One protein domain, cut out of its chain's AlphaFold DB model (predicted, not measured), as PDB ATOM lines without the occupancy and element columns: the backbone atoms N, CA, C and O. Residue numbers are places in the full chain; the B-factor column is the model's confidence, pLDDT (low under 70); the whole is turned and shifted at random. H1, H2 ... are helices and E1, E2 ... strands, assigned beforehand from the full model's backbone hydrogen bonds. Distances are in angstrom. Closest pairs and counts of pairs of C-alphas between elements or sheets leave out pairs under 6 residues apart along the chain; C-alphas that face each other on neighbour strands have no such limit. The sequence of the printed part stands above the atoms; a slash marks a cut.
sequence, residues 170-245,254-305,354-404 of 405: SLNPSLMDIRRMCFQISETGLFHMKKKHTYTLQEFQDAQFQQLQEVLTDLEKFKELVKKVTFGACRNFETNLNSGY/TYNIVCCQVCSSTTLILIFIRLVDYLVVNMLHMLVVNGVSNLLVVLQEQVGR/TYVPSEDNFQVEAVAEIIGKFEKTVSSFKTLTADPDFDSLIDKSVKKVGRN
ATOM      1  N   SER A 170      32.968  -4.453  63.913       79.88
ATOM      2  CA  SER A 170      31.879  -4.212  62.955       79.88
ATOM      3  C   SER A 170      32.092  -2.984  62.073       79.88
ATOM      4  O   SER A 170      31.597  -2.956  60.953       79.88
ATOM      5  N   LEU A 171      32.801  -1.963  62.566       84.88
ATOM      6  CA  LEU A 171      32.975  -0.690  61.849       84.88
ATOM      7  C   LEU A 171      34.292  -0.624  61.066       84.88
ATOM      8  O   LEU A 171      34.355   0.039  60.031       84.88
ATOM      9  N   ASN A 172      35.338  -1.319  61.525       89.00
ATOM     10  CA  ASN A 172      36.645  -1.309  60.872       89.00
ATOM     11  C   ASN A 172      36.619  -1.873  59.439       89.00
ATOM     12  O   ASN A 172      37.148  -1.197  58.556       89.00
ATOM     13  N   PRO A 173      36.004  -3.042  59.147       90.94
ATOM     14  CA  PRO A 173      35.997  -3.585  57.786       90.94
ATOM     15  C   PRO A 173      35.369  -2.603  56.795       90.94
ATOM     16  O   PRO A 173      35.977  -2.259  55.787       90.94
ATOM     17  N   SER A 174      34.217  -2.041  57.160       90.75
ATOM     18  CA  SER A 174      33.514  -1.040  56.358       90.75
ATOM     19  C   SER A 174      34.329   0.239  56.169       90.75
ATOM     20  O   SER A 174      34.366   0.777  55.068       90.75
ATOM     21  N   LEU A 175      35.030   0.713  57.207       91.62
ATOM     22  CA  LEU A 175      35.925   1.869  57.096       91.62
ATOM     23  C   LEU A 175      37.085   1.607  56.126       91.62
ATOM     24  O   LEU A 175      37.446   2.483  55.340       91.62
ATOM     25  N   MET A 176      37.683   0.415  56.186       91.88
ATOM     26  CA  MET A 176      38.787   0.031  55.305       91.88
ATOM     27  C   MET A 176      38.320  -0.152  53.862       91.88
ATOM     28  O   MET A 176      39.019   0.281  52.947       91.88
ATOM     29  N   ASP A 177      37.130  -0.711  53.652       91.62
ATOM     30  CA  ASP A 177      36.526  -0.823  52.325       91.62
ATOM     31  C   ASP A 177      36.217   0.558  51.736       91.62
ATOM     32  O   ASP A 177      36.577   0.819  50.591       91.62
ATOM     33  N   ILE A 178      35.652   1.483  52.524       92.81
ATOM     34  CA  ILE A 178      35.426   2.873  52.091       92.81
ATOM     35  C   ILE A 178      36.744   3.541  51.701       92.81
ATOM     36  O   ILE A 178      36.831   4.132  50.628       92.81
ATOM     37  N   ARG A 179      37.799   3.406  52.514       92.06
ATOM     38  CA  ARG A 179      39.124   3.949  52.176       92.06
ATOM     39  C   ARG A 179      39.690   3.356  50.888       92.06
ATOM     40  O   ARG A 179      40.249   4.101  50.088       92.06
ATOM     41  N   ARG A 180      39.543   2.044  50.684       91.38
ATOM     42  CA  ARG A 180      39.976   1.373  49.451       91.38
ATOM     43  C   ARG A 180      39.235   1.935  48.241       91.38
ATOM     44  O   ARG A 180      39.880   2.286  47.260       91.38
ATOM     45  N   MET A 181      37.912   2.064  48.330       89.31
ATOM     46  CA  MET A 181      37.095   2.632  47.255       89.31
ATOM     47  C   MET A 181      37.473   4.095  46.970       89.31
ATOM     48  O   MET A 181      37.629   4.463  45.809       89.31
ATOM     49  N   CYS A 182      37.705   4.913  48.006       90.06
ATOM     50  CA  CYS A 182      38.184   6.290  47.838       90.06
ATOM     51  C   CYS A 182      39.512   6.345  47.068       90.06
ATOM     52  O   CYS A 182      39.686   7.194  46.198       90.06
ATOM     53  N   PHE A 183      40.445   5.447  47.387       87.81
ATOM     54  CA  PHE A 183      41.737   5.392  46.714       87.81
ATOM     55  C   PHE A 183      41.595   4.997  45.237       87.81
ATOM     56  O   PHE A 183      42.127   5.688  44.375       87.81
ATOM     57  N   GLN A 184      40.805   3.961  44.936       87.50
ATOM     58  CA  GLN A 184      40.575   3.497  43.561       87.50
ATOM     59  C   GLN A 184      40.015   4.598  42.655       87.50
ATOM     60  O   GLN A 184      40.484   4.778  41.538       87.50
ATOM     61  N   ILE A 185      39.050   5.375  43.146       86.38
ATOM     62  CA  ILE A 185      38.469   6.476  42.366       86.38
ATOM     63  C   ILE A 185      39.476   7.608  42.197       86.38
ATOM     64  O   ILE A 185      39.575   8.183  41.116       86.38
ATOM     65  N   SER A 186      40.259   7.902  43.239       84.06
ATOM     66  CA  SER A 186      41.306   8.921  43.151       84.06
ATOM     67  C   SER A 186      42.399   8.585  42.126       84.06
ATOM     68  O   SER A 186      43.000   9.510  41.580       84.06
ATOM     69  N   GLU A 187      42.630   7.296  41.838       79.06
ATOM     70  CA  GLU A 187      43.566   6.836  40.801       79.06
ATOM     71  C   GLU A 187      43.012   6.990  39.379       79.06
ATOM     72  O   GLU A 187      43.783   7.306  38.475       79.06
ATOM     73  N   THR A 188      41.701   6.813  39.170       80.31
ATOM     74  CA  THR A 188      41.069   7.009  37.851       80.31
ATOM     75  C   THR A 188      41.301   8.430  37.327       80.31
ATOM     76  O   THR A 188      41.563   8.612  36.140       80.31
ATOM     77  N   GLY A 189      41.287   9.422  38.229       77.06
ATOM     78  CA  GLY A 189      41.599  10.823  37.939       77.06
ATOM     79  C   GLY A 189      40.539  11.541  37.088       77.06
ATOM     80  O   GLY A 189      39.784  10.931  36.340       77.06
ATOM     81  N   LEU A 190      40.476  12.874  37.196       79.81
ATOM     82  CA  LEU A 190      39.555  13.706  36.394       79.81
ATOM     83  C   LEU A 190      40.090  14.042  34.998       79.81
ATOM     84  O   LEU A 190      39.348  14.536  34.156       79.81
ATOM     85  N   PHE A 191      41.380  13.814  34.771       78.88
ATOM     86  CA  PHE A 191      42.084  14.268  33.585       78.88
ATOM     87  C   PHE A 191      42.842  13.112  32.948       78.88
ATOM     88  O   PHE A 191      43.712  12.503  33.576       78.88
ATOM     89  N   HIS A 192      42.533  12.848  31.681       78.00
ATOM     90  CA  HIS A 192      43.234  11.867  30.869       78.00
ATOM     91  C   HIS A 192      43.527  12.450  29.485       78.00
ATOM     92  O   HIS A 192      42.676  13.087  28.865       78.00
ATOM     93  N   MET A 193      44.738  12.213  28.983       76.25
ATOM     94  CA  MET A 193      45.134  12.589  27.627       76.25
ATOM     95  C   MET A 193      45.831  11.428  26.932       76.25
ATOM     96  O   MET A 193      46.690  10.755  27.512       76.25
ATOM     97  N   LYS A 194      45.506  11.230  25.652       76.88
ATOM     98  CA  LYS A 194      46.196  10.258  24.805       76.88
ATOM     99  C   LYS A 194      47.573  10.817  24.461       76.88
ATOM    100  O   LYS A 194      47.698  11.883  23.861       76.88
ATOM    101  N   LYS A 195      48.626  10.091  24.842       71.69
ATOM    102  CA  LYS A 195      50.003  10.475  24.511       71.69
ATOM    103  C   LYS A 195      50.193  10.458  22.991       71.69
ATOM    104  O   LYS A 195      49.758   9.515  22.335       71.69
ATOM    105  N   LYS A 196      50.914  11.456  22.466       73.56
ATOM    106  CA  LYS A 196      51.294  11.586  21.042       73.56
ATOM    107  C   LYS A 196      50.128  11.823  20.073       73.56
ATOM    108  O   LYS A 196      50.247  11.507  18.892       73.56
ATOM    109  N   HIS A 197      49.019  12.369  20.559       80.69
ATOM    110  CA  HIS A 197      47.933  12.841  19.712       80.69
ATOM    111  C   HIS A 197      47.939  14.367  19.668       80.69
ATOM    112  O   HIS A 197      48.172  15.013  20.692       80.69
ATOM    113  N   THR A 198      47.693  14.921  18.487       83.50
ATOM    114  CA  THR A 198      47.518  16.357  18.303       83.50
ATOM    115  C   THR A 198      46.034  16.657  18.306       83.50
ATOM    116  O   THR A 198      45.303  16.100  17.494       83.50
ATOM    117  N   TYR A 199      45.605  17.511  19.226       82.75
ATOM    118  CA  TYR A 199      44.203  17.844  19.418       82.75
ATOM    119  C   TYR A 199      43.849  19.154  18.713       82.75
ATOM    120  O   TYR A 199      44.611  20.125  18.761       82.75
ATOM    121  N   THR A 200      42.659  19.229  18.123       87.00
ATOM    122  CA  THR A 200      41.982  20.526  17.983       87.00
ATOM    123  C   THR A 200      41.430  20.966  19.343       87.00
ATOM    124  O   THR A 200      41.215  20.143  20.236       87.00
ATOM    125  N   LEU A 201      41.203  22.268  19.539       84.25
ATOM    126  CA  LEU A 201      40.677  22.770  20.815       84.25
ATOM    127  C   LEU A 201      39.313  22.157  21.158       84.25
ATOM    128  O   LEU A 201      39.089  21.774  22.305       84.25
ATOM    129  N   GLN A 202      38.448  22.005  20.153       85.44
ATOM    130  CA  GLN A 202      37.130  21.400  20.316       85.44
ATOM    131  C   GLN A 202      37.238  19.918  20.694       85.44
ATOM    132  O   GLN A 202      36.650  19.495  21.682       85.44
ATOM    133  N   GLU A 203      38.062  19.139  19.984       87.31
ATOM    134  CA  GLU A 203      38.282  17.724  20.317       87.31
ATOM    135  C   GLU A 203      38.886  17.546  21.714       87.31
ATOM    136  O   GLU A 203      38.573  16.581  22.410       87.31
ATOM    137  N   PHE A 204      39.758  18.467  22.138       85.94
ATOM    138  CA  PHE A 204      40.303  18.460  23.488       85.94
ATOM    139  C   PHE A 204      39.207  18.691  24.532       85.94
ATOM    140  O   PHE A 204      39.102  17.902  25.471       85.94
ATOM    141  N   GLN A 205      38.381  19.727  24.362       86.56
ATOM    142  CA  GLN A 205      37.259  20.012  25.259       86.56
ATOM    143  C   GLN A 205      36.279  18.836  25.319       86.56
ATOM    144  O   GLN A 205      35.946  18.373  26.410       86.56
ATOM    145  N   ASP A 206      35.885  18.296  24.166       87.94
ATOM    146  CA  ASP A 206      34.942  17.183  24.071       87.94
ATOM    147  C   ASP A 206      35.490  15.923  24.755       87.94
ATOM    148  O   ASP A 206      34.778  15.274  25.525       87.94
ATOM    149  N   ALA A 207      36.778  15.609  24.569       86.88
ATOM    150  CA  ALA A 207      37.427  14.488  25.245       86.88
ATOM    151  C   ALA A 207      37.478  14.676  26.772       86.88
ATOM    152  O   ALA A 207      37.231  13.723  27.514       86.88
ATOM    153  N   GLN A 208      37.764  15.893  27.256       87.88
ATOM    154  CA  GLN A 208      37.753  16.175  28.695       87.88
ATOM    155  C   GLN A 208      36.335  16.129  29.277       87.88
ATOM    156  O   GLN A 208      36.142  15.638  30.390       87.88
ATOM    157  N   PHE A 209      35.321  16.582  28.537       87.31
ATOM    158  CA  PHE A 209      33.931  16.492  28.981       87.31
ATOM    159  C   PHE A 209      33.421  15.055  28.986       87.31
ATOM    160  O   PHE A 209      32.719  14.678  29.923       87.31
ATOM    161  N   GLN A 210      33.811  14.235  28.012       89.50
ATOM    162  CA  GLN A 210      33.490  12.812  28.014       89.50
ATOM    163  C   GLN A 210      34.110  12.106  29.230       89.50
ATOM    164  O   GLN A 210      33.393  11.431  29.969       89.50
ATOM    165  N   GLN A 211      35.400  12.333  29.498       86.50
ATOM    166  CA  GLN A 211      36.074  11.779  30.677       86.50
ATOM    167  C   GLN A 211      35.385  12.217  31.977       86.50
ATOM    168  O   GLN A 211      35.164  11.407  32.878       86.50
ATOM    169  N   LEU A 212      35.005  13.493  32.076       86.94
ATOM    170  CA  LEU A 212      34.300  14.015  33.242       86.94
ATOM    171  C   LEU A 212      32.937  13.336  33.446       86.94
ATOM    172  O   LEU A 212      32.580  13.039  34.583       86.94
ATOM    173  N   GLN A 213      32.186  13.070  32.374       87.44
ATOM    174  CA  GLN A 213      30.899  12.365  32.451       87.44
ATOM    175  C   GLN A 213      31.053  10.908  32.906       87.44
ATOM    176  O   GLN A 213      30.252  10.416  33.706       87.44
ATOM    177  N   GLU A 214      32.099  10.221  32.448       88.12
ATOM    178  CA  GLU A 214      32.418   8.863  32.898       88.12
ATOM    179  C   GLU A 214      32.742   8.848  34.400       88.12
ATOM    180  O   GLU A 214      32.133   8.091  35.162       88.12
ATOM    181  N   VAL A 215      33.602   9.765  34.860       87.56
ATOM    182  CA  VAL A 215      33.953   9.883  36.285       87.56
ATOM    183  C   VAL A 215      32.750  10.292  37.136       87.56
ATOM    184  O   VAL A 215      32.587   9.777  38.239       87.56
ATOM    185  N   LEU A 216      31.873  11.169  36.640       87.56
ATOM    186  CA  LEU A 216      30.620  11.532  37.314       87.56
ATOM    187  C   LEU A 216      29.716  10.316  37.529       87.56
ATOM    188  O   LEU A 216      29.194  10.114  38.626       87.56
ATOM    189  N   THR A 217      29.570   9.488  36.495       88.88
ATOM    190  CA  THR A 217      28.765   8.265  36.553       88.88
ATOM    191  C   THR A 217      29.331   7.287  37.583       88.88
ATOM    192  O   THR A 217      28.590   6.679  38.361       88.88
ATOM    193  N   ASP A 218      30.653   7.139  37.630       88.75
ATOM    194  CA  ASP A 218      31.311   6.274  38.607       88.75
ATOM    195  C   ASP A 218      31.268   6.847  40.027       88.75
ATOM    196  O   ASP A 218      31.100   6.095  40.990       88.75
ATOM    197  N   LEU A 219      31.320   8.171  40.170       88.62
ATOM    198  CA  LEU A 219      31.176   8.861  41.446       88.62
ATOM    199  C   LEU A 219      29.761   8.700  42.029       88.62
ATOM    200  O   LEU A 219      29.605   8.539  43.242       88.62
ATOM    201  N   GLU A 220      28.730   8.681  41.182       88.12
ATOM    202  CA  GLU A 220      27.354   8.410  41.603       88.12
ATOM    203  C   GLU A 220      27.179   6.957  42.068       88.12
ATOM    204  O   GLU A 220      26.672   6.714  43.167       88.12
ATOM    205  N   LYS A 221      27.702   5.980  41.312       90.38
ATOM    206  CA  LYS A 221      27.730   4.570  41.749       90.38
ATOM    207  C   LYS A 221      28.480   4.409  43.072       90.38
ATOM    208  O   LYS A 221      28.032   3.687  43.964       90.38
ATOM    209  N   PHE A 222      29.618   5.085  43.212       90.69
ATOM    210  CA  PHE A 222      30.403   5.085  44.441       90.69
ATOM    211  C   PHE A 222      29.619   5.637  45.622       90.69
ATOM    212  O   PHE A 222      29.636   5.031  46.693       90.69
ATOM    213  N   LYS A 223      28.905   6.750  45.442       89.06
ATOM    214  CA  LYS A 223      28.079   7.339  46.496       89.06
ATOM    215  C   LYS A 223      27.066   6.332  47.035       89.06
ATOM    216  O   LYS A 223      26.973   6.147  48.249       89.06
ATOM    217  N   GLU A 224      26.364   5.636  46.144       90.00
ATOM    218  CA  GLU A 224      25.396   4.604  46.527       90.00
ATOM    219  C   GLU A 224      26.062   3.417  47.239       90.00
ATOM    220  O   GLU A 224      25.545   2.904  48.239       90.00
ATOM    221  N   LEU A 225      27.254   3.008  46.795       91.81
ATOM    222  CA  LEU A 225      28.037   1.969  47.467       91.81
ATOM    223  C   LEU A 225      28.469   2.391  48.877       91.81
ATOM    224  O   LEU A 225      28.267   1.629  49.824       91.81
ATOM    225  N   VAL A 226      29.011   3.600  49.049       91.31
ATOM    226  CA  VAL A 226      29.411   4.123  50.364       91.31
ATOM    227  C   VAL A 226      28.206   4.228  51.288       91.31
ATOM    228  O   VAL A 226      28.293   3.811  52.447       91.31
ATOM    229  N   LYS A 227      27.066   4.712  50.783       89.56
ATOM    230  CA  LYS A 227      25.810   4.768  51.536       89.56
ATOM    231  C   LYS A 227      25.407   3.379  52.028       89.56
ATOM    232  O   LYS A 227      25.200   3.187  53.227       89.56
ATOM    233  N   LYS A 228      25.391   2.382  51.139       90.31
ATOM    234  CA  LYS A 228      25.042   0.991  51.471       90.31
ATOM    235  C   LYS A 228      25.999   0.367  52.490       90.31
ATOM    236  O   LYS A 228      25.539  -0.254  53.449       90.31
ATOM    237  N   VAL A 229      27.310   0.532  52.306       91.31
ATOM    238  CA  VAL A 229      28.341  -0.011  53.211       91.31
ATOM    239  C   VAL A 229      28.242   0.635  54.591       91.31
ATOM    240  O   VAL A 229      28.219  -0.075  55.596       91.31
ATOM    241  N   THR A 230      28.107   1.960  54.649       90.00
ATOM    242  CA  THR A 230      27.969   2.712  55.906       90.00
ATOM    243  C   THR A 230      26.707   2.293  56.653       90.00
ATOM    244  O   THR A 230      26.756   2.005  57.849       90.00
ATOM    245  N   PHE A 231      25.580   2.185  55.947       87.62
ATOM    246  CA  PHE A 231      24.310   1.774  56.537       87.62
ATOM    247  C   PHE A 231      24.350   0.327  57.051       87.62
ATOM    248  O   PHE A 231      23.879   0.042  58.155       87.62
ATOM    249  N   GLY A 232      24.960  -0.588  56.290       87.38
ATOM    250  CA  GLY A 232      25.183  -1.971  56.713       87.38
ATOM    251  C   GLY A 232      26.049  -2.065  57.971       87.38
ATOM    252  O   GLY A 232      25.690  -2.775  58.909       87.38
ATOM    253  N   ALA A 233      27.134  -1.288  58.033       87.75
ATOM    254  CA  ALA A 233      28.022  -1.226  59.194       87.75
ATOM    255  C   ALA A 233      27.292  -0.735  60.452       87.75
ATOM    256  O   ALA A 233      27.400  -1.349  61.514       87.75
ATOM    257  N   CYS A 234      26.505   0.338  60.321       86.06
ATOM    258  CA  CYS A 234      25.735   0.907  61.426       86.06
ATOM    259  C   CYS A 234      24.679  -0.082  61.936       86.06
ATOM    260  O   CYS A 234      24.578  -0.302  63.141       86.06
ATOM    261  N   ARG A 235      23.951  -0.752  61.033       83.94
ATOM    262  CA  ARG A 235      22.974  -1.784  61.408       83.94
ATOM    263  C   ARG A 235      23.637  -2.965  62.122       83.94
ATOM    264  O   ARG A 235      23.125  -3.413  63.143       83.94
ATOM    265  N   ASN A 236      24.774  -3.443  61.618       85.25
ATOM    266  CA  ASN A 236      25.515  -4.547  62.235       85.25
ATOM    267  C   ASN A 236      26.047  -4.170  63.626       85.25
ATOM    268  O   ASN A 236      26.027  -4.980  64.554       85.25
ATOM    269  N   PHE A 237      26.491  -2.923  63.792       83.81
ATOM    270  CA  PHE A 237      26.901  -2.391  65.087       83.81
ATOM    271  C   PHE A 237      25.726  -2.347  66.078       83.81
ATOM    272  O   PHE A 237      25.862  -2.817  67.207       83.81
ATOM    273  N   GLU A 238      24.547  -1.883  65.652       77.75
ATOM    274  CA  GLU A 238      23.334  -1.911  66.480       77.75
ATOM    275  C   GLU A 238      22.922  -3.336  66.875       77.75
ATOM    276  O   GLU A 238      22.550  -3.575  68.025       77.75
ATOM    277  N   THR A 239      22.988  -4.305  65.957       78.69
ATOM    278  CA  THR A 239      22.646  -5.701  66.273       78.69
ATOM    279  C   THR A 239      23.631  -6.332  67.249       78.69
ATOM    280  O   THR A 239      23.195  -7.027  68.162       78.69
ATOM    281  N   ASN A 240      24.931  -6.053  67.107       76.12
ATOM    282  CA  ASN A 240      25.971  -6.549  68.016       76.12
ATOM    283  C   ASN A 240      25.870  -5.933  69.412       76.12
ATOM    284  O   ASN A 240      26.184  -6.583  70.406       76.12
ATOM    285  N   LEU A 241      25.412  -4.684  69.501       69.25
ATOM    286  CA  LEU A 241      25.051  -4.095  70.780       69.25
ATOM    287  C   LEU A 241      23.865  -4.856  71.376       69.25
ATOM    288  O   LEU A 241      23.984  -5.387  72.472       69.25
ATOM    289  N   ASN A 242      22.758  -4.987  70.643       64.81
ATOM    290  CA  ASN A 242      21.529  -5.605  71.151       64.81
ATOM    291  C   ASN A 242      21.691  -7.087  71.545       64.81
ATOM    292  O   ASN A 242      21.068  -7.518  72.514       64.81
ATOM    293  N   SER A 243      22.532  -7.859  70.848       63.56
ATOM    294  CA  SER A 243      22.798  -9.269  71.178       63.56
ATOM    295  C   SER A 243      23.563  -9.449  72.494       63.56
ATOM    296  O   SER A 243      23.414 -10.476  73.150       63.56
ATOM    297  N   GLY A 244      24.327  -8.442  72.928       54.53
ATOM    298  CA  GLY A 244      24.988  -8.435  74.234       54.53
ATOM    299  C   GLY A 244      24.061  -8.130  75.418       54.53
ATOM    300  O   GLY A 244      24.483  -8.294  76.561       54.53
ATOM    301  N   TYR A 245      22.817  -7.689  75.174       54.12
ATOM    302  CA  TYR A 245      21.895  -7.183  76.207       54.12
ATOM    303  C   TYR A 245      20.643  -8.041  76.427       54.12
ATOM    304  O   TYR A 245      19.715  -7.604  77.108       54.12
ATOM    305  N   THR A 254      17.807   0.186  85.632       56.28
ATOM    306  CA  THR A 254      18.205  -0.498  84.400       56.28
ATOM    307  C   THR A 254      17.785   0.304  83.166       56.28
ATOM    308  O   THR A 254      18.550   0.392  82.210       56.28
ATOM    309  N   TYR A 255      16.639   0.996  83.217       57.81
ATOM    310  CA  TYR A 255      16.178   1.888  82.143       57.81
ATOM    311  C   TYR A 255      17.138   3.066  81.921       57.81
ATOM    312  O   TYR A 255      17.594   3.287  80.803       57.81
ATOM    313  N   ASN A 256      17.540   3.765  82.990       56.62
ATOM    314  CA  ASN A 256      18.471   4.898  82.885       56.62
ATOM    315  C   ASN A 256      19.848   4.487  82.330       56.62
ATOM    316  O   ASN A 256      20.439   5.217  81.531       56.62
ATOM    317  N   ILE A 257      20.349   3.307  82.716       59.16
ATOM    318  CA  ILE A 257      21.610   2.751  82.203       59.16
ATOM    319  C   ILE A 257      21.480   2.401  80.712       59.16
ATOM    320  O   ILE A 257      22.357   2.755  79.924       59.16
ATOM    321  N   VAL A 258      20.372   1.773  80.306       57.56
ATOM    322  CA  VAL A 258      20.089   1.445  78.899       57.56
ATOM    323  C   VAL A 258      19.953   2.716  78.052       57.56
ATOM    324  O   VAL A 258      20.558   2.794  76.985       57.56
ATOM    325  N   CYS A 259      19.267   3.754  78.536       57.06
ATOM    326  CA  CYS A 259      19.137   5.037  77.837       57.06
ATOM    327  C   CYS A 259      20.485   5.747  77.642       57.06
ATOM    328  O   CYS A 259      20.778   6.210  76.537       57.06
ATOM    329  N   CYS A 260      21.336   5.795  78.674       59.06
ATOM    330  CA  CYS A 260      22.681   6.370  78.558       59.06
ATOM    331  C   CYS A 260      23.546   5.593  77.549       59.06
ATOM    332  O   CYS A 260      24.276   6.192  76.757       59.06
ATOM    333  N   GLN A 261      23.427   4.261  77.527       56.47
ATOM    334  CA  GLN A 261      24.176   3.400  76.612       56.47
ATOM    335  C   GLN A 261      23.711   3.565  75.154       56.47
ATOM    336  O   GLN A 261      24.545   3.677  74.251       56.47
ATOM    337  N   VAL A 262      22.396   3.647  74.918       59.81
ATOM    338  CA  VAL A 262      21.820   3.914  73.591       59.81
ATOM    339  C   VAL A 262      22.265   5.291  73.092       59.81
ATOM    340  O   VAL A 262      22.777   5.386  71.983       59.81
ATOM    341  N   CYS A 263      22.206   6.329  73.931       60.72
ATOM    342  CA  CYS A 263      22.652   7.681  73.575       60.72
ATOM    343  C   CYS A 263      24.159   7.750  73.235       60.72
ATOM    344  O   CYS A 263      24.572   8.421  72.286       60.72
ATOM    345  N   SER A 264      24.998   6.995  73.954       64.12
ATOM    346  CA  SER A 264      26.428   6.894  73.627       64.12
ATOM    347  C   SER A 264      26.684   6.180  72.291       64.12
ATOM    348  O   SER A 264      27.604   6.544  71.557       64.12
ATOM    349  N   SER A 265      25.836   5.209  71.938       67.25
ATOM    350  CA  SER A 265      25.958   4.415  70.711       67.25
ATOM    351  C   SER A 265      25.514   5.199  69.477       67.25
ATOM    352  O   SER A 265      26.176   5.141  68.444       67.25
ATOM    353  N   THR A 266      24.449   5.996  69.588       69.75
ATOM    354  CA  THR A 266      23.980   6.877  68.505       69.75
ATOM    355  C   THR A 266      24.967   8.005  68.234       69.75
ATOM    356  O   THR A 266      25.259   8.313  67.081       69.75
ATOM    357  N   THR A 267      25.572   8.553  69.290       74.50
ATOM    358  CA  THR A 267      26.663   9.529  69.168       74.50
ATOM    359  C   THR A 267      27.867   8.925  68.442       74.50
ATOM    360  O   THR A 267      28.461   9.571  67.582       74.50
ATOM    361  N   LEU A 268      28.214   7.667  68.732       79.06
ATOM    362  CA  LEU A 268      29.308   6.974  68.053       79.06
ATOM    363  C   LEU A 268      29.009   6.743  66.559       79.06
ATOM    364  O   LEU A 268      29.884   6.975  65.726       79.06
ATOM    365  N   ILE A 269      27.780   6.346  66.217       83.06
ATOM    366  CA  ILE A 269      27.326   6.197  64.823       83.06
ATOM    367  C   ILE A 269      27.408   7.538  64.078       83.06
ATOM    368  O   ILE A 269      27.929   7.592  62.968       83.06
ATOM    369  N   LEU A 270      26.984   8.638  64.706       82.94
ATOM    370  CA  LEU A 270      27.106   9.982  64.131       82.94
ATOM    371  C   LEU A 270      28.562  10.371  63.858       82.94
ATOM    372  O   LEU A 270      28.876  10.906  62.796       82.94
ATOM    373  N   ILE A 271      29.468  10.097  64.801       84.75
ATOM    374  CA  ILE A 271      30.900  10.364  64.617       84.75
ATOM    375  C   ILE A 271      31.458   9.509  63.471       84.75
ATOM    376  O   ILE A 271      32.271  10.002  62.689       84.75
ATOM    377  N   PHE A 272      31.008   8.260  63.333       87.62
ATOM    378  CA  PHE A 272      31.402   7.390  62.228       87.62
ATOM    379  C   PHE A 272      30.937   7.933  60.870       87.62
ATOM    380  O   PHE A 272      31.752   8.045  59.960       87.62
ATOM    381  N   ILE A 273      29.669   8.336  60.744       87.44
ATOM    382  CA  ILE A 273      29.133   8.921  59.503       87.44
ATOM    383  C   ILE A 273      29.905  10.193  59.137       87.44
ATOM    384  O   ILE A 273      30.348  10.338  58.001       87.44
ATOM    385  N   ARG A 274      30.170  11.069  60.115       88.50
ATOM    386  CA  ARG A 274      30.994  12.268  59.901       88.50
ATOM    387  C   ARG A 274      32.400  11.923  59.420       88.50
ATOM    388  O   ARG A 274      32.914  12.583  58.526       88.50
ATOM    389  N   LEU A 275      33.031  10.898  59.994       90.12
ATOM    390  CA  LEU A 275      34.343  10.436  59.546       90.12
ATOM    391  C   LEU A 275      34.306   9.959  58.089       90.12
ATOM    392  O   LEU A 275      35.218  10.276  57.330       90.12
ATOM    393  N   VAL A 276      33.269   9.218  57.697       91.06
ATOM    394  CA  VAL A 276      33.081   8.787  56.305       91.06
ATOM    395  C   VAL A 276      32.913   9.995  55.385       91.06
ATOM    396  O   VAL A 276      33.587  10.056  54.359       91.06
ATOM    397  N   ASP A 277      32.110  10.985  55.772       90.50
ATOM    398  CA  ASP A 277      31.968  12.227  55.006       90.50
ATOM    399  C   ASP A 277      33.307  12.942  54.817       90.50
ATOM    400  O   ASP A 277      33.641  13.328  53.699       90.50
ATOM    401  N   TYR A 278      34.131  13.042  55.866       90.94
ATOM    402  CA  TYR A 278      35.477  13.607  55.736       90.94
ATOM    403  C   TYR A 278      36.356  12.818  54.758       90.94
ATOM    404  O   TYR A 278      37.113  13.424  54.000       90.94
ATOM    405  N   LEU A 279      36.268  11.484  54.741       90.81
ATOM    406  CA  LEU A 279      37.022  10.660  53.789       90.81
ATOM    407  C   LEU A 279      36.568  10.885  52.345       90.81
ATOM    408  O   LEU A 279      37.413  10.942  51.450       90.81
ATOM    409  N   VAL A 280      35.262  11.021  52.119       91.44
ATOM    410  CA  VAL A 280      34.701  11.285  50.788       91.44
ATOM    411  C   VAL A 280      35.078  12.687  50.317       91.44
ATOM    412  O   VAL A 280      35.595  12.831  49.215       91.44
ATOM    413  N   VAL A 281      34.922  13.710  51.161       90.50
ATOM    414  CA  VAL A 281      35.313  15.092  50.832       90.50
ATOM    415  C   VAL A 281      36.809  15.190  50.540       90.50
ATOM    416  O   VAL A 281      37.204  15.814  49.558       90.50
ATOM    417  N   ASN A 282      37.653  14.532  51.340       90.38
ATOM    418  CA  ASN A 282      39.090  14.495  51.078       90.38
ATOM    419  C   ASN A 282      39.406  13.818  49.736       90.38
ATOM    420  O   ASN A 282      40.243  14.310  48.990       90.38
ATOM    421  N   MET A 283      38.726  12.718  49.402       91.25
ATOM    422  CA  MET A 283      38.885  12.058  48.103       91.25
ATOM    423  C   MET A 283      38.494  12.980  46.941       91.25
ATOM    424  O   MET A 283      39.261  13.104  45.990       91.25
ATOM    425  N   LEU A 284      37.364  13.683  47.045       90.12
ATOM    426  CA  LEU A 284      36.917  14.639  46.029       90.12
ATOM    427  C   LEU A 284      37.917  15.786  45.833       90.12
ATOM    428  O   LEU A 284      38.219  16.166  44.705       90.12
ATOM    429  N   HIS A 285      38.471  16.309  46.927       90.06
ATOM    430  CA  HIS A 285      39.535  17.307  46.861       90.06
ATOM    431  C   HIS A 285      40.778  16.750  46.152       90.06
ATOM    432  O   HIS A 285      41.316  17.391  45.250       90.06
ATOM    433  N   MET A 286      41.207  15.533  46.503       89.12
ATOM    434  CA  MET A 286      42.342  14.880  45.845       89.12
ATOM    435  C   MET A 286      42.098  14.643  44.351       89.12
ATOM    436  O   MET A 286      43.031  14.802  43.574       89.12
ATOM    437  N   LEU A 287      40.872  14.328  43.924       89.50
ATOM    438  CA  LEU A 287      40.526  14.206  42.504       89.50
ATOM    439  C   LEU A 287      40.783  15.503  41.728       89.50
ATOM    440  O   LEU A 287      41.386  15.457  40.655       89.50
ATOM    441  N   VAL A 288      40.362  16.650  42.273       90.06
ATOM    442  CA  VAL A 288      40.553  17.968  41.637       90.06
ATOM    443  C   VAL A 288      42.023  18.348  41.619       90.06
ATOM    444  O   VAL A 288      42.548  18.695  40.564       90.06
ATOM    445  N   VAL A 289      42.708  18.221  42.757       90.44
ATOM    446  CA  VAL A 289      44.138  18.543  42.854       90.44
ATOM    447  C   VAL A 289      44.960  17.669  41.911       90.44
ATOM    448  O   VAL A 289      45.787  18.193  41.168       90.44
ATOM    449  N   ASN A 290      44.704  16.360  41.874       89.19
ATOM    450  CA  ASN A 290      45.396  15.450  40.963       89.19
ATOM    451  C   ASN A 290      45.057  15.763  39.499       89.19
ATOM    452  O   ASN A 290      45.951  15.755  38.659       89.19
ATOM    453  N   GLY A 291      43.796  16.083  39.185       88.38
ATOM    454  CA  GLY A 291      43.372  16.463  37.836       88.38
ATOM    455  C   GLY A 291      44.097  17.707  37.320       88.38
ATOM    456  O   GLY A 291      44.706  17.670  36.251       88.38
ATOM    457  N   VAL A 292      44.101  18.786  38.108       89.62
ATOM    458  CA  VAL A 292      44.775  20.049  37.757       89.62
ATOM    459  C   VAL A 292      46.297  19.884  37.740       89.62
ATOM    460  O   VAL A 292      46.958  20.398  36.840       89.62
ATOM    461  N   SER A 293      46.867  19.127  38.681       89.56
ATOM    462  CA  SER A 293      48.305  18.834  38.697       89.56
ATOM    463  C   SER A 293      48.731  18.037  37.464       89.56
ATOM    464  O   SER A 293      49.765  18.338  36.875       89.56
ATOM    465  N   ASN A 294      47.946  17.042  37.045       88.31
ATOM    466  CA  ASN A 294      48.242  16.262  35.843       88.31
ATOM    467  C   ASN A 294      48.156  17.128  34.580       88.31
ATOM    468  O   ASN A 294      49.031  17.028  33.722       88.31
ATOM    469  N   LEU A 295      47.156  18.013  34.487       88.19
ATOM    470  CA  LEU A 295      47.055  18.996  33.404       88.19
ATOM    471  C   LEU A 295      48.297  19.897  33.357       88.19
ATOM    472  O   LEU A 295      48.908  20.048  32.300       88.19
ATOM    473  N   LEU A 296      48.715  20.441  34.504       89.50
ATOM    474  CA  LEU A 296      49.905  21.287  34.599       89.50
ATOM    475  C   LEU A 296      51.175  20.545  34.163       89.50
ATOM    476  O   LEU A 296      51.963  21.099  33.403       89.50
ATOM    477  N   VAL A 297      51.365  19.299  34.608       89.38
ATOM    478  CA  VAL A 297      52.529  18.477  34.239       89.38
ATOM    479  C   VAL A 297      52.583  18.247  32.731       89.38
ATOM    480  O   VAL A 297      53.646  18.402  32.133       89.38
ATOM    481  N   VAL A 298      51.447  17.932  32.100       85.75
ATOM    482  CA  VAL A 298      51.389  17.742  30.643       85.75
ATOM    483  C   VAL A 298      51.729  19.037  29.906       85.75
ATOM    484  O   VAL A 298      52.519  19.010  28.965       85.75
ATOM    485  N   LEU A 299      51.193  20.179  30.343       84.19
ATOM    486  CA  LEU A 299      51.501  21.474  29.729       84.19
ATOM    487  C   LEU A 299      52.979  21.859  29.916       84.19
ATOM    488  O   LEU A 299      53.627  22.286  28.962       84.19
ATOM    489  N   GLN A 300      53.547  21.647  31.106       87.44
ATOM    490  CA  GLN A 300      54.965  21.898  31.388       87.44
ATOM    491  C   GLN A 300      55.895  21.010  30.557       87.44
ATOM    492  O   GLN A 300      56.923  21.487  30.076       87.44
ATOM    493  N   GLU A 301      55.538  19.741  30.349       85.25
ATOM    494  CA  GLU A 301      56.303  18.833  29.494       85.25
ATOM    495  C   GLU A 301      56.379  19.354  28.051       85.25
ATOM    496  O   GLU A 301      57.436  19.269  27.425       85.25
ATOM    497  N   GLN A 302      55.299  19.947  27.536       78.94
ATOM    498  CA  GLN A 302      55.297  20.560  26.205       78.94
ATOM    499  C   GLN A 302      56.107  21.856  26.160       78.94
ATOM    500  O   GLN A 302      56.856  22.068  25.209       78.94
ATOM    501  N   VAL A 303      56.032  22.690  27.201       81.94
ATOM    502  CA  VAL A 303      56.867  23.899  27.312       81.94
ATOM    503  C   VAL A 303      58.353  23.541  27.368       81.94
ATOM    504  O   VAL A 303      59.159  24.201  26.728       81.94
ATOM    505  N   GLY A 304      58.742  22.465  28.054       76.38
ATOM    506  CA  GLY A 304      60.135  21.999  28.063       76.38
ATOM    507  C   GLY A 304      60.645  21.517  26.697       76.38
ATOM    508  O   GLY A 304      61.854  21.429  26.489       76.38
ATOM    509  N   ARG A 305      59.736  21.202  25.767       73.44
ATOM    510  CA  ARG A 305      60.048  20.756  24.402       73.44
ATOM    511  C   ARG A 305      60.054  21.902  23.389       73.44
ATOM    512  O   ARG A 305      60.464  21.669  22.250       73.44
ATOM    513  N   THR A 354      46.002  36.727  13.049       84.88
ATOM    514  CA  THR A 354      45.277  36.176  14.202       84.88
ATOM    515  C   THR A 354      45.388  34.661  14.237       84.88
ATOM    516  O   THR A 354      45.334  34.011  13.195       84.88
ATOM    517  N   TYR A 355      45.515  34.099  15.435       82.56
ATOM    518  CA  TYR A 355      45.471  32.656  15.658       82.56
ATOM    519  C   TYR A 355      44.027  32.210  15.902       82.56
ATOM    520  O   TYR A 355      43.286  32.873  16.629       82.56
ATOM    521  N   VAL A 356      43.641  31.084  15.309       81.81
ATOM    522  CA  VAL A 356      42.378  30.387  15.557       81.81
ATOM    523  C   VAL A 356      42.723  28.969  16.020       81.81
ATOM    524  O   VAL A 356      43.228  28.183  15.222       81.81
ATOM    525  N   PRO A 357      42.492  28.598  17.287       81.75
ATOM    526  CA  PRO A 357      41.952  29.413  18.378       81.75
ATOM    527  C   PRO A 357      42.915  30.510  18.858       81.75
ATOM    528  O   PRO A 357      44.135  30.344  18.801       81.75
ATOM    529  N   SER A 358      42.354  31.615  19.357       84.50
ATOM    530  CA  SER A 358      43.119  32.695  19.989       84.50
ATOM    531  C   SER A 358      43.636  32.268  21.368       84.50
ATOM    532  O   SER A 358      43.166  31.288  21.951       84.50
ATOM    533  N   GLU A 359      44.588  33.022  21.920       83.31
ATOM    534  CA  GLU A 359      45.064  32.801  23.292       83.31
ATOM    535  C   GLU A 359      43.919  32.872  24.316       83.31
ATOM    536  O   GLU A 359      43.828  32.011  25.193       83.31
ATOM    537  N   ASP A 360      43.005  33.831  24.149       84.81
ATOM    538  CA  ASP A 360      41.827  33.988  25.006       84.81
ATOM    539  C   ASP A 360      40.911  32.760  24.939       84.81
ATOM    540  O   ASP A 360      40.442  32.282  25.973       84.81
ATOM    541  N   ASN A 361      40.721  32.177  23.751       84.56
ATOM    542  CA  ASN A 361      39.920  30.963  23.592       84.56
ATOM    543  C   ASN A 361      40.574  29.768  24.314       84.56
ATOM    544  O   ASN A 361      39.895  28.945  24.925       84.56
ATOM    545  N   PHE A 362      41.908  29.670  24.314       83.94
ATOM    546  CA  PHE A 362      42.602  28.627  25.075       83.94
ATOM    547  C   PHE A 362      42.502  28.841  26.591       83.94
ATOM    548  O   PHE A 362      42.201  27.898  27.328       83.94
ATOM    549  N   GLN A 363      42.767  30.057  27.073       83.50
ATOM    550  CA  GLN A 363      42.818  30.333  28.510       83.50
ATOM    551  C   GLN A 363      41.423  30.381  29.143       83.50
ATOM    552  O   GLN A 363      41.180  29.710  30.150       83.50
ATOM    553  N   VAL A 364      40.513  31.161  28.559       82.38
ATOM    554  CA  VAL A 364      39.199  31.466  29.138       82.38
ATOM    555  C   VAL A 364      38.164  30.421  28.740       82.38
ATOM    556  O   VAL A 364      37.468  29.900  29.610       82.38
ATOM    557  N   GLU A 365      38.063  30.079  27.455       79.31
ATOM    558  CA  GLU A 365      37.007  29.166  26.998       79.31
ATOM    559  C   GLU A 365      37.354  27.699  27.256       79.31
ATOM    560  O   GLU A 365      36.486  26.933  27.644       79.31
ATOM    561  N   ALA A 366      38.610  27.271  27.104       83.62
ATOM    562  CA  ALA A 366      38.961  25.868  27.325       83.62
ATOM    563  C   ALA A 366      39.421  25.568  28.753       83.62
ATOM    564  O   ALA A 366      38.767  24.812  29.471       83.62
ATOM    565  N   VAL A 367      40.554  26.124  29.187       86.62
ATOM    566  CA  VAL A 367      41.176  25.705  30.453       86.62
ATOM    567  C   VAL A 367      40.347  26.145  31.661       86.62
ATOM    568  O   VAL A 367      40.085  25.325  32.547       86.62
ATOM    569  N   ALA A 368      39.890  27.400  31.697       89.62
ATOM    570  CA  ALA A 368      39.076  27.888  32.807       89.62
ATOM    571  C   ALA A 368      37.695  27.212  32.866       89.62
ATOM    572  O   ALA A 368      37.228  26.895  33.961       89.62
ATOM    573  N   GLU A 369      37.062  26.911  31.725       90.19
ATOM    574  CA  GLU A 369      35.795  26.169  31.710       90.19
ATOM    575  C   GLU A 369      35.969  24.733  32.229       90.19
ATOM    576  O   GLU A 369      35.161  24.265  33.035       90.19
ATOM    577  N   ILE A 370      37.038  24.038  31.822       88.19
ATOM    578  CA  ILE A 370      37.340  22.678  32.292       88.19
ATOM    579  C   ILE A 370      37.554  22.670  33.812       88.19
ATOM    580  O   ILE A 370      36.927  21.875  34.516       88.19
ATOM    581  N   ILE A 371      38.381  23.583  34.335       89.31
ATOM    582  CA  ILE A 371      38.631  23.693  35.781       89.31
ATOM    583  C   ILE A 371      37.339  24.059  36.524       89.31
ATOM    584  O   ILE A 371      36.996  23.415  37.516       89.31
ATOM    585  N   GLY A 372      36.564  25.017  36.009       89.62
ATOM    586  CA  GLY A 372      35.277  25.399  36.590       89.62
ATOM    587  C   GLY A 372      34.274  24.241  36.627       89.62
ATOM    588  O   GLY A 372      33.531  24.081  37.599       89.62
ATOM    589  N   LYS A 373      34.270  23.368  35.613       87.50
ATOM    590  CA  LYS A 373      33.458  22.141  35.612       87.50
ATOM    591  C   LYS A 373      33.951  21.107  36.624       87.50
ATOM    592  O   LYS A 373      33.110  20.449  37.240       87.50
ATOM    593  N   PHE A 374      35.259  20.972  36.848       87.69
ATOM    594  CA  PHE A 374      35.790  20.119  37.920       87.69
ATOM    595  C   PHE A 374      35.329  20.599  39.301       87.69
ATOM    596  O   PHE A 374      34.811  19.806  40.092       87.69
ATOM    597  N   GLU A 375      35.422  21.903  39.565       88.06
ATOM    598  CA  GLU A 375      34.972  22.502  40.826       88.06
ATOM    599  C   GLU A 375      33.464  22.354  41.032       88.06
ATOM    600  O   GLU A 375      33.011  21.969  42.115       88.06
ATOM    601  N   LYS A 376      32.668  22.614  39.988       88.69
ATOM    602  CA  LYS A 376      31.207  22.478  40.035       88.69
ATOM    603  C   LYS A 376      30.781  21.036  40.299       88.69
ATOM    604  O   LYS A 376      29.875  20.807  41.098       88.69
ATOM    605  N   THR A 377      31.449  20.077  39.663       83.75
ATOM    606  CA  THR A 377      31.224  18.642  39.872       83.75
ATOM    607  C   THR A 377      31.440  18.266  41.335       83.75
ATOM    608  O   THR A 377      30.536  17.709  41.959       83.75
ATOM    609  N   VAL A 378      32.574  18.649  41.926       83.75
ATOM    610  CA  VAL A 378      32.853  18.353  43.339       83.75
ATOM    611  C   VAL A 378      31.906  19.090  44.284       83.75
ATOM    612  O   VAL A 378      31.397  18.490  45.228       83.75
ATOM    613  N   SER A 379      31.603  20.358  44.009       83.38
ATOM    614  CA  SER A 379      30.706  21.173  44.843       83.38
ATOM    615  C   SER A 379      29.254  20.687  44.816       83.38
ATOM    616  O   SER A 379      28.507  20.899  45.768       83.38
ATOM    617  N   SER A 380      28.840  20.020  43.735       82.44
ATOM    618  CA  SER A 380      27.502  19.428  43.618       82.44
ATOM    619  C   SER A 380      27.321  18.153  44.451       82.44
ATOM    620  O   SER A 380      26.188  17.714  44.681       82.44
ATOM    621  N   PHE A 381      28.420  17.555  44.921       80.12
ATOM    622  CA  PHE A 381      28.385  16.302  45.654       80.12
ATOM    623  C   PHE A 381      27.863  16.512  47.082       80.12
ATOM    624  O   PHE A 381      28.493  17.152  47.923       80.12
ATOM    625  N   LYS A 382      26.689  15.947  47.378       77.94
ATOM    626  CA  LYS A 382      26.066  16.026  48.708       77.94
ATOM    627  C   LYS A 382      26.698  15.025  49.680       77.94
ATOM    628  O   LYS A 382      26.789  13.839  49.365       77.94
ATOM    629  N   THR A 383      27.054  15.496  50.875       77.94
ATOM    630  CA  THR A 383      27.523  14.675  52.009       77.94
ATOM    631  C   THR A 383      26.439  13.720  52.516       77.94
ATOM    632  O   THR A 383      25.255  14.052  52.475       77.94
ATOM    633  N   LEU A 384      26.836  12.572  53.065       73.38
ATOM    634  CA  LEU A 384      25.940  11.543  53.605       73.38
ATOM    635  C   LEU A 384      25.169  12.029  54.836       73.38
ATOM    636  O   LEU A 384      24.020  11.647  55.014       73.38
ATOM    637  N   THR A 385      25.750  12.917  55.652       72.12
ATOM    638  CA  THR A 385      25.044  13.544  56.789       72.12
ATOM    639  C   THR A 385      23.820  14.361  56.346       72.12
ATOM    640  O   THR A 385      22.918  14.581  57.141       72.12
ATOM    641  N   ALA A 386      23.767  14.811  55.087       70.31
ATOM    642  CA  ALA A 386      22.636  15.571  54.548       70.31
ATOM    643  C   ALA A 386      21.552  14.679  53.908       70.31
ATOM    644  O   ALA A 386      20.597  15.198  53.331       70.31
ATOM    645  N   ASP A 387      21.724  13.355  53.938       75.94
ATOM    646  CA  ASP A 387      20.798  12.407  53.326       75.94
ATOM    647  C   ASP A 387      19.733  11.945  54.348       75.94
ATOM    648  O   ASP A 387      20.086  11.439  55.422       75.94
ATOM    649  N   PRO A 388      18.429  12.081  54.026       72.31
ATOM    650  CA  PRO A 388      17.326  11.800  54.949       72.31
ATOM    651  C   PRO A 388      17.261  10.338  55.421       72.31
ATOM    652  O   PRO A 388      16.647  10.035  56.449       72.31
ATOM    653  N   ASP A 389      17.904   9.407  54.711       72.31
ATOM    654  CA  ASP A 389      17.938   8.005  55.127       72.31
ATOM    655  C   ASP A 389      18.754   7.804  56.411       72.31
ATOM    656  O   ASP A 389      18.385   6.971  57.251       72.31
ATOM    657  N   PHE A 390      19.822   8.588  56.604       70.00
ATOM    658  CA  PHE A 390      20.618   8.567  57.834       70.00
ATOM    659  C   PHE A 390      19.900   9.273  58.980       70.00
ATOM    660  O   PHE A 390      19.942   8.763  60.103       70.00
ATOM    661  N   ASP A 391      19.149  10.342  58.693       67.56
ATOM    662  CA  ASP A 391      18.249  10.957  59.672       67.56
ATOM    663  C   ASP A 391      17.261   9.924  60.196       67.56
ATOM    664  O   ASP A 391      17.122   9.783  61.403       67.56
ATOM    665  N   SER A 392      16.663   9.096  59.332       67.62
ATOM    666  CA  SER A 392      15.744   8.036  59.765       67.62
ATOM    667  C   SER A 392      16.390   6.989  60.687       67.62
ATOM    668  O   SER A 392      15.707   6.419  61.543       67.62
ATOM    669  N   LEU A 393      17.689   6.716  60.524       67.94
ATOM    670  CA  LEU A 393      18.441   5.774  61.358       67.94
ATOM    671  C   LEU A 393      18.705   6.382  62.741       67.94
ATOM    672  O   LEU A 393      18.442   5.744  63.762       67.94
ATOM    673  N   ILE A 394      19.102   7.655  62.769       65.12
ATOM    674  CA  ILE A 394      19.259   8.443  63.994       65.12
ATOM    675  C   ILE A 394      17.900   8.573  64.704       65.12
ATOM    676  O   ILE A 394      17.781   8.265  65.887       65.12
ATOM    677  N   ASP A 395      16.830   8.892  63.984       60.56
ATOM    678  CA  ASP A 395      15.491   9.094  64.538       60.56
ATOM    679  C   ASP A 395      14.865   7.796  65.065       60.56
ATOM    680  O   ASP A 395      14.194   7.796  66.096       60.56
ATOM    681  N   LYS A 396      15.090   6.652  64.401       59.56
ATOM    682  CA  LYS A 396      14.648   5.333  64.892       59.56
ATOM    683  C   LYS A 396      15.381   4.931  66.167       59.56
ATOM    684  O   LYS A 396      14.762   4.351  67.063       59.56
ATOM    685  N   SER A 397      16.669   5.252  66.259       52.00
ATOM    686  CA  SER A 397      17.454   5.008  67.467       52.00
ATOM    687  C   SER A 397      16.975   5.868  68.650       52.00
ATOM    688  O   SER A 397      16.902   5.370  69.772       52.00
ATOM    689  N   VAL A 398      16.514   7.100  68.387       51.47
ATOM    690  CA  VAL A 398      15.911   8.010  69.379       51.47
ATOM    691  C   VAL A 398      14.469   7.611  69.733       51.47
ATOM    692  O   VAL A 398      14.111   7.550  70.906       51.47
ATOM    693  N   LYS A 399      13.624   7.250  68.758       47.47
ATOM    694  CA  LYS A 399      12.222   6.839  68.987       47.47
ATOM    695  C   LYS A 399      12.094   5.510  69.738       47.47
ATOM    696  O   LYS A 399      11.119   5.330  70.466       47.47
ATOM    697  N   LYS A 400      13.073   4.600  69.631       48.59
ATOM    698  CA  LYS A 400      13.152   3.400  70.491       48.59
ATOM    699  C   LYS A 400      13.266   3.742  71.980       48.59
ATOM    700  O   LYS A 400      12.807   2.959  72.801       48.59
ATOM    701  N   VAL A 401      13.824   4.903  72.326       43.88
ATOM    702  CA  VAL A 401      13.894   5.389  73.713       43.88
ATOM    703  C   VAL A 401      12.529   5.903  74.190       43.88
ATOM    704  O   VAL A 401      12.157   5.670  75.335       43.88
ATOM    705  N   GLY A 402      11.751   6.542  73.309       38.25
ATOM    706  CA  GLY A 402      10.463   7.158  73.659       38.25
ATOM    707  C   GLY A 402       9.245   6.225  73.686       38.25
ATOM    708  O   GLY A 402       8.249   6.570  74.307       38.25
ATOM    709  N   ARG A 403       9.291   5.054  73.033       36.62
ATOM    710  CA  ARG A 403       8.141   4.124  72.945       36.62
ATOM    711  C   ARG A 403       7.994   3.145  74.120       36.62
ATOM    712  O   ARG A 403       7.021   2.404  74.137       36.62
ATOM    713  N   ASN A 404       8.936   3.150  75.066       40.00
ATOM    714  CA  ASN A 404       8.897   2.351  76.299       40.00
ATOM    715  C   ASN A 404       8.604   3.202  77.556       40.00
ATOM    716  O   ASN A 404       8.874   2.740  78.664       40.00
TER     717      ASN A 404
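This is residues 170 to 245, 254 to 305 and 354 to 404 of the 405 residues of an uncharacterized protein of Sphaeramia orbicularis (orbiculate cardinalfish) (UniProt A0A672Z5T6). Five aligned helices form a rod-shaped bundle: H2 and H3 run along most of it, H1 packs on both, and H4 and H5 follow end to end. The printed part has 179 residues, mostly helix, ordered H1, H2, H3, strand E1, H4, H5. It is loose, radius of gyration of the C-alphas 22.6 A, spanning 83 by 25 by 21 A.

H1, residues 172 to 188, touches residues 215 to 233 alone of H2, residues 201 to 243, a helical hairpin; the closest C-alphas, Ser 174 and Val 229, are 6.1 A apart. The hub H3, residues 254 to 303, with residues 259 to 270 alone touches H5, residues 388 to 402; the closest C-alphas, Cys 259 and Val 401, are 6.7 A apart. H4, residues 359 to 379, touches H2 and H3. E1, residues 354 to 356, pairs with no named strand. Every O i to N i+4 pair is within hydrogen-bond range in H1, H2 and H3, 13 of 17 in H4, 9 of 11 in H5.

H1 begins at C-alpha 172 (36.645, -1.309, 60.872); H3 is 73.1 A long; H5 ends at C-alpha 402 (10.463, 7.158, 73.659).

Cuts leave C-alpha gaps of 11.2 A from 245 to 254 and 23.7 A from 305 to 354. The link H1 to H2 is long. Residues 241 to 245, 254 to 266 and 391 to 404 have pLDDT under 70.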